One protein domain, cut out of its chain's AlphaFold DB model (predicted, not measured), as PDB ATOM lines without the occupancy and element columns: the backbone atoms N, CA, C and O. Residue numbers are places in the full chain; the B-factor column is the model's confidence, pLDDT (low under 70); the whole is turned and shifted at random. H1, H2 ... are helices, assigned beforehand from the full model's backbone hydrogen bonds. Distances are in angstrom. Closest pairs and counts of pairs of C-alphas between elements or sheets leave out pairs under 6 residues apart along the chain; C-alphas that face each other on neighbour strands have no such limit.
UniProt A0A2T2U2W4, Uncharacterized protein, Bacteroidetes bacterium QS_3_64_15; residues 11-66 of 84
ATOM      1  N   LYS A  11     140.253 185.971 271.049       82.75
ATOM      2  CA  LYS A  11     141.521 185.266 271.275       82.75
ATOM      3  C   LYS A  11     142.755 186.145 271.026       82.75
ATOM      4  O   LYS A  11     143.708 186.074 271.792       82.75
ATOM      5  N   ARG A  12     142.751 186.985 269.982       83.19
ATOM      6  CA  ARG A  12     143.891 187.862 269.651       83.19
ATOM      7  C   ARG A  12     144.032 189.000 270.657       83.19
ATOM      8  O   ARG A  12     145.153 189.337 271.024       83.19
ATOM      9  N   VAL A  13     142.910 189.551 271.124       86.50
ATOM     10  CA  VAL A  13     142.896 190.577 272.179       86.50
ATOM     11  C   VAL A  13     143.520 190.014 273.448       86.50
ATOM     12  O   VAL A  13     144.425 190.628 274.004       86.50
ATOM     13  N   MET A  14     143.107 188.810 273.849       87.50
ATOM     14  CA  MET A  14     143.654 188.142 275.027       87.50
ATOM     15  C   MET A  14     145.159 187.892 274.892       87.50
ATOM     16  O   MET A  14     145.915 188.225 275.801       87.50
ATOM     17  N   THR A  15     145.627 187.392 273.742       91.69
ATOM     18  CA  THR A  15     147.070 187.219 273.499       91.69
ATOM     19  C   THR A  15     147.833 188.542 273.610       91.69
ATOM     20  O   THR A  15     148.883 188.582 274.248       91.69
ATOM     21  N   LEU A  16     147.309 189.630 273.035       91.62
ATOM     22  CA  LEU A  16     147.943 190.948 273.121       91.62
ATOM     23  C   LEU A  16     147.959 191.486 274.555       91.62
ATOM     24  O   LEU A  16     148.981 192.009 274.985       91.62
ATOM     25  N   LEU A  17     146.873 191.323 275.312       92.81
ATOM     26  CA  LEU A  17     146.807 191.732 276.716       92.81
ATOM     27  C   LEU A  17     147.800 190.953 277.580       92.81
ATOM     28  O   LEU A  17     148.491 191.553 278.399       92.81
ATOM     29  N   MET A  18     147.927 189.642 277.366       95.31
ATOM     30  CA  MET A  18     148.921 188.824 278.065       95.31
ATOM     31  C   MET A  18     150.349 189.260 277.724       95.31
ATOM     32  O   MET A  18     151.175 189.402 278.623       95.31
ATOM     33  N   ALA A  19     150.635 189.524 276.446       95.50
ATOM     34  CA  ALA A  19     151.938 190.028 276.021       95.50
ATOM     35  C   ALA A  19     152.238 191.411 276.625       95.50
ATOM     36  O   ALA A  19     153.330 191.630 277.139       95.50
ATOM     37  N   LEU A  20     151.264 192.325 276.636       96.00
ATOM     38  CA  LEU A  20     151.389 193.637 277.274       96.00
ATOM     39  C   LEU A  20     151.637 193.515 278.781       96.00
ATOM     40  O   LEU A  20     152.533 194.174 279.302       96.00
ATOM     41  N   ALA A  21     150.891 192.652 279.475       96.81
ATOM     42  CA  ALA A  21     151.081 192.401 280.900       96.81
ATOM     43  C   ALA A  21     152.479 191.837 281.194       96.81
ATOM     44  O   ALA A  21     153.140 192.291 282.128       96.81
ATOM     45  N   LEU A  22     152.965 190.910 280.363       97.44
ATOM     46  CA  LEU A  22     154.325 190.385 280.463       97.44
ATOM     47  C   LEU A  22     155.370 191.486 280.245       97.44
ATOM     48  O   LEU A  22     156.309 191.601 281.028       97.44
ATOM     49  N   CYS A  23     155.191 192.334 279.232       96.19
ATOM     50  CA  CYS A  23     156.070 193.477 278.994       96.19
ATOM     51  C   CYS A  23     156.100 194.435 280.195       96.19
ATOM     52  O   CYS A  23     157.176 194.890 280.581       96.19
ATOM     53  N   LEU A  24     154.952 194.713 280.822       95.75
ATOM     54  CA  LEU A  24     154.872 195.555 282.022       95.75
ATOM     55  C   LEU A  24     155.541 194.904 283.242       95.75
ATOM     56  O   LEU A  24     156.186 195.602 284.022       95.75
ATOM     57  N   LEU A  25     155.431 193.581 283.392       97.25
ATOM     58  CA  LEU A  25     156.129 192.824 284.435       97.25
ATOM     59  C   LEU A  25     157.648 192.882 284.263       97.25
ATOM     60  O   LEU A  25     158.372 193.151 285.218       97.25
ATOM     61  N   VAL A  26     158.144 192.669 283.044       96.81
ATOM     62  CA  VAL A  26     159.580 192.781 282.755       96.81
ATOM     63  C   VAL A  26     160.060 194.215 282.991       96.81
ATOM     64  O   VAL A  26     161.115 194.424 283.590       96.81
ATOM     65  N   TYR A  27     159.269 195.207 282.578       94.69
ATOM     66  CA  TYR A  27     159.576 196.617 282.796       94.69
ATOM     67  C   TYR A  27     159.683 196.959 284.291       94.69
ATOM     68  O   TYR A  27     160.644 197.609 284.706       94.69
ATOM     69  N   SER A  28     158.743 196.493 285.119       94.62
ATOM     70  CA  SER A  28     158.760 196.759 286.563       94.62
ATOM     71  C   SER A  28     159.910 196.043 287.277       94.62
ATOM     72  O   SER A  28     160.577 196.652 288.118       94.62
ATOM     73  N   ALA A  29     160.207 194.796 286.900       96.56
ATOM     74  CA  ALA A  29     161.345 194.047 287.425       96.56
ATOM     75  C   ALA A  29     162.679 194.737 287.100       96.56
ATOM     76  O   ALA A  29     163.563 194.830 287.955       96.56
ATOM     77  N   LEU A  30     162.811 195.274 285.885       95.25
ATOM     78  CA  LEU A  30     163.985 196.033 285.474       95.25
ATOM     79  C   LEU A  30     164.145 197.327 286.284       95.25
ATOM     80  O   LEU A  30     165.233 197.602 286.785       95.25
ATOM     81  N   GLU A  31     163.073 198.111 286.448       94.56
ATOM     82  CA  GLU A  31     163.114 199.317 287.286       94.56
ATOM     83  C   GLU A  31     163.511 199.001 288.727       94.56
ATOM     84  O   GLU A  31     164.287 199.742 289.332       94.56
ATOM     85  N   TRP A  32     162.993 197.902 289.274       95.31
ATOM     86  CA  TRP A  32     163.333 197.458 290.617       95.31
ATOM     87  C   TRP A  32     164.824 197.130 290.744       95.31
ATOM     88  O   TRP A  32     165.490 197.677 291.622       95.31
ATOM     89  N   ARG A  33     165.376 196.346 289.813       94.81
ATOM     90  CA  ARG A  33     166.807 195.999 289.782       94.81
ATOM     91  C   ARG A  33     167.715 197.223 289.661       94.81
ATOM     92  O   ARG A  33     168.736 197.286 290.339       94.81
ATOM     93  N   ILE A  34     167.343 198.210 288.842       93.44
ATOM     94  CA  ILE A  34     168.094 199.473 288.724       93.44
ATOM     95  C   ILE A  34     168.119 200.207 290.069       93.44
ATOM     96  O   ILE A  34     169.177 200.642 290.521       93.44
ATOM     97  N   ARG A  35     166.959 200.342 290.722       94.12
ATOM     98  CA  ARG A  35     166.838 201.047 292.008       94.12
ATOM     99  C   ARG A  35     167.607 200.344 293.116       94.12
ATOM    100  O   ARG A  35     168.260 201.002 293.913       94.12
ATOM    101  N   GLU A  36     167.560 199.022 293.145       95.31
ATOM    102  CA  GLU A  36     168.310 198.221 294.105       95.31
ATOM    103  C   GLU A  36     169.824 198.354 293.903       95.31
ATOM    104  O   GLU A  36     170.551 198.553 294.872       95.31
ATOM    105  N   GLY A  37     170.303 198.343 292.655       93.81
ATOM    106  CA  GLY A  37     171.713 198.599 292.347       93.81
ATOM    107  C   GLY A  37     172.174 200.004 292.753       93.81
ATOM    108  O   GLY A  37     173.272 200.167 293.287       93.81
ATOM    109  N   LEU A  38     171.326 201.022 292.561       93.38
ATOM    110  CA  LEU A  38     171.593 202.395 293.013       93.38
ATOM    111  C   LEU A  38     171.662 202.490 294.542       93.38
ATOM    112  O   LEU A  38     172.603 203.069 295.081       93.38
ATOM    113  N   GLN A  39     170.725 201.850 295.246       92.56
ATOM    114  CA  GLN A  39     170.732 201.796 296.709       92.56
ATOM    115  C   GLN A  39     171.970 201.078 297.252       92.56
ATOM    116  O   GLN A  39     172.622 201.595 298.155       92.56
ATOM    117  N   ALA A  40     172.323 199.922 296.683       93.50
ATOM    118  CA  ALA A  40     173.481 199.139 297.108       93.50
ATOM    119  C   ALA A  40     174.813 199.874 296.883       93.50
ATOM    120  O   ALA A  40     175.741 199.722 297.672       93.50
ATOM    121  N   SER A  41     174.910 200.682 295.825       91.50
ATOM    122  CA  SER A  41     176.098 201.493 295.529       91.50
ATOM    123  C   SER A  41     176.113 202.853 296.238       91.50
ATOM    124  O   SER A  41     177.126 203.546 296.194       91.50
ATOM    125  N   GLY A  42     175.011 203.257 296.884       90.06
ATOM    126  CA  GLY A  42     174.868 204.589 297.482       90.06
ATOM    127  C   GLY A  42     174.868 205.730 296.456       90.06
ATOM    128  O   GLY A  42     175.064 206.888 296.822       90.06
ATOM    129  N   LEU A  43     174.665 205.419 295.173       89.50
ATOM    130  CA  LEU A  43     174.693 206.378 294.070       89.50
ATOM    131  C   LEU A  43     173.280 206.835 293.713       89.50
ATOM    132  O   LEU A  43     172.312 206.101 293.893       89.50
ATOM    133  N   ALA A  44     173.154 208.049 293.181       88.38
ATOM    134  CA  ALA A  44     171.898 208.582 292.666       88.38
ATOM    135  C   ALA A  44     171.995 208.802 291.154       88.38
ATOM    136  O   ALA A  44     173.044 209.191 290.640       88.38
ATOM    137  N   PHE A  45     170.892 208.575 290.444       90.06
ATOM    138  CA  PHE A  45     170.803 208.836 289.010       90.06
ATOM    139  C   PHE A  45     170.184 210.222 288.780       90.06
ATOM    140  O   PHE A  45     169.240 210.557 289.493       90.06
ATOM    141  N   PRO A  46     170.655 211.046 287.830       89.88
ATOM    142  CA  PRO A  46     170.024 212.336 287.552       89.88
ATOM    143  C   PRO A  46     168.611 212.136 286.984       89.88
ATOM    144  O   PRO A  46     168.396 211.265 286.145       89.88
ATOM    145  N   ASP A  47     167.634 212.927 287.421       88.31
ATOM    146  CA  ASP A  47     166.300 212.996 286.818       88.31
ATOM    147  C   ASP A  47     166.321 213.811 285.504       88.31
ATOM    148  O   ASP A  47     167.367 214.291 285.066       88.31
ATOM    149  N   GLN A  48     165.161 213.998 284.862       81.88
ATOM    150  CA  GLN A  48     165.051 214.787 283.621       81.88
ATOM    151  C   GLN A  48     165.455 216.262 283.768       81.88
ATOM    152  O   GLN A  48     165.713 216.929 282.770       81.88
ATOM    153  N   LYS A  49     165.491 216.780 284.997       84.88
ATOM    154  CA  LYS A  49     165.901 218.146 285.337       84.88
ATOM    155  C   LYS A  49     167.336 218.193 285.886       84.88
ATOM    156  O   LYS A  49     167.814 219.278 286.198       84.88
ATOM    157  N   GLY A  50     168.012 217.047 285.996       82.06
ATOM    158  CA  GLY A  50     169.369 216.906 286.523       82.06
ATOM    159  C   GLY A  50     169.471 216.698 288.038       82.06
ATOM    160  O   GLY A  50     170.585 216.607 288.549       82.06
ATOM    161  N   ASN A  51     168.362 216.594 288.776       88.12
ATOM    162  CA  ASN A  51     168.406 216.374 290.224       88.12
ATOM    163  C   ASN A  51     168.731 214.910 290.552       88.12
ATOM    164  O   ASN A  51     168.210 214.013 289.888       88.12
ATOM    165  N   PRO A  52     169.515 214.627 291.603       89.06
ATOM    166  CA  PRO A  52     169.789 213.255 292.014       89.06
ATOM    167  C   PRO A  52     168.504 212.563 292.494       89.06
ATOM    168  O   PRO A  52     167.833 213.027 293.415       89.06
ATOM    169  N   THR A  53     168.175 211.419 291.895       89.94
ATOM    170  CA  THR A  53     167.042 210.573 292.276       89.94
ATOM    171  C   THR A  53     167.458 209.123 292.502       89.94
ATOM    172  O   THR A  53     168.241 208.534 291.758       89.94
ATOM    173  N   GLN A  54     166.878 208.526 293.542       89.44
ATOM    174  CA  GLN A  54     166.983 207.097 293.864       89.44
ATOM    175  C   GLN A  54     165.880 206.259 293.200       89.44
ATOM    176  O   GLN A  54     165.806 205.043 293.370       89.44
ATOM    177  N   ARG A  55     164.965 206.906 292.471       89.25
ATOM    178  CA  ARG A  55     163.817 206.259 291.827       89.25
ATOM    179  C   ARG A  55     163.714 206.650 290.353       89.25
ATOM    180  O   ARG A  55     162.676 207.172 289.943       89.25
ATOM    181  N   PRO A  56     164.757 206.422 289.534       91.50
ATOM    182  CA  PRO A  56     164.634 206.664 288.108       91.50
ATOM    183  C   PRO A  56     163.632 205.683 287.475       91.50
ATOM    184  O   PRO A  56     163.337 204.607 288.014       91.50
ATOM    185  N   THR A  57     163.098 206.078 286.320       91.69
ATOM    186  CA  THR A  57     162.318 205.188 285.448       91.69
ATOM    187  C   THR A  57     163.249 204.520 284.448       91.69
ATOM    188  O   THR A  57     164.196 205.156 283.978       91.69
ATOM    189  N   ALA A  58     162.982 203.266 284.077       90.81
ATOM    190  CA  ALA A  58     163.825 202.548 283.117       90.81
ATOM    191  C   ALA A  58     163.873 203.286 281.770       90.81
ATOM    192  O   ALA A  58     164.938 203.411 281.171       90.81
ATOM    193  N   ARG A  59     162.746 203.877 281.343       90.81
ATOM    194  CA  ARG A  59     162.691 204.740 280.154       90.81
ATOM    195  C   ARG A  59     163.730 205.861 280.199       90.81
ATOM    196  O   ARG A  59     164.437 206.059 279.218       90.81
ATOM    197  N   TRP A  60     163.807 206.599 281.307       90.62
ATOM    198  CA  TRP A  60     164.745 207.715 281.429       90.62
ATOM    199  C   TRP A  60     166.197 207.241 281.450       90.62
ATOM    200  O   TRP A  60     167.037 207.812 280.763       90.62
ATOM    201  N   VAL A  61     166.469 206.150 282.169       90.00
ATOM    202  CA  VAL A  61     167.796 205.529 282.192       90.00
ATOM    203  C   VAL A  61     168.238 205.183 280.771       90.00
ATOM    204  O   VAL A  61     169.298 205.625 280.348       90.00
ATOM    205  N   PHE A  62     167.406 204.495 279.984       88.00
ATOM    206  CA  PHE A  62     167.731 204.167 278.591       88.00
ATOM    207  C   PHE A  62     167.873 205.388 277.679       88.00
ATOM    208  O   PHE A  62     168.709 205.377 276.780       88.00
ATOM    209  N   GLN A  63     167.089 206.446 277.900       87.69
ATOM    210  CA  GLN A  63     167.239 207.698 277.157       87.69
ATOM    211  C   GLN A  63     168.585 208.367 277.431       87.69
ATOM    212  O   GLN A  63     169.200 208.865 276.497       87.69
ATOM    213  N   ALA A  64     169.079 208.326 278.669       86.12
ATOM    214  CA  ALA A  64     170.402 208.852 279.002       86.12
ATOM    215  C   ALA A  64     171.545 208.071 278.325       86.12
ATOM    216  O   ALA A  64     172.611 208.630 278.083       86.12
ATOM    217  N   PHE A  65     171.325 206.797 277.980       82.94
ATOM    218  CA  PHE A  65     172.260 206.010 277.166       82.94
ATOM    219  C   PHE A  65     172.131 206.272 275.659       82.94
ATOM    220  O   PHE A  65     173.003 205.872 274.885       82.94
ATOM    221  N   HIS A  66     171.066 206.940 275.213       78.69
ATOM    222  CA  HIS A  66     170.862 207.258 273.806       78.69
ATOM    223  C   HIS A  66     171.900 208.300 273.358       78.69
ATOM    224  O   HIS A  66     171.918 209.420 273.858       78.69
TER     225      HIS A  66
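Overview. This is residues 11 to 66 of the 84 residues of an uncharacterized protein of Bacteroidetes bacterium QS_3_64_15 (UniProt A0A2T2U2W4). One long straight helix, H1, makes the length of the model, and a small head of a looping link and the short helix H2 packs beside its second half. Residues 11 to 26 of H1 stick out from this head as a free arm. The printed part has 56 residues with two named helices, H1 then H2, and no named strand; its class is all helix. It is loose, with a radius of gyration of the C-alphas of 14.5 A and spans of 46 by 22 by 15 A.

Along the chain. H1, residues 11 to 41, begins at C-alpha 11 (141.521, 185.266, 271.275) and measures 45.2 A. Residues 42 to 57 hold no named element, but residues 45 to 46 pair with 52 to 53, antiparallel. H2, residues 58 to 65, ends at C-alpha 65 (172.260, 206.010, 277.166).

Arrangement. H1 touches H2 with residues 27 to 34 alone; the closest C-alphas, of Glu 31 and Ala 58, are 5.3 A apart. They run the same way at a steep tilt of 64 degrees. In H1 and H2 every O i to N i+4 pair is within hydrogen-bond range.

Size, cuts and confidence. The C-alphas of Lys 11 and Gly 42, the two farthest apart, are 46.6 A apart. The link from H1 to H2 is long, with 16 residues. The printed part has no cut, and no printed residue is under 70 in pLDDT.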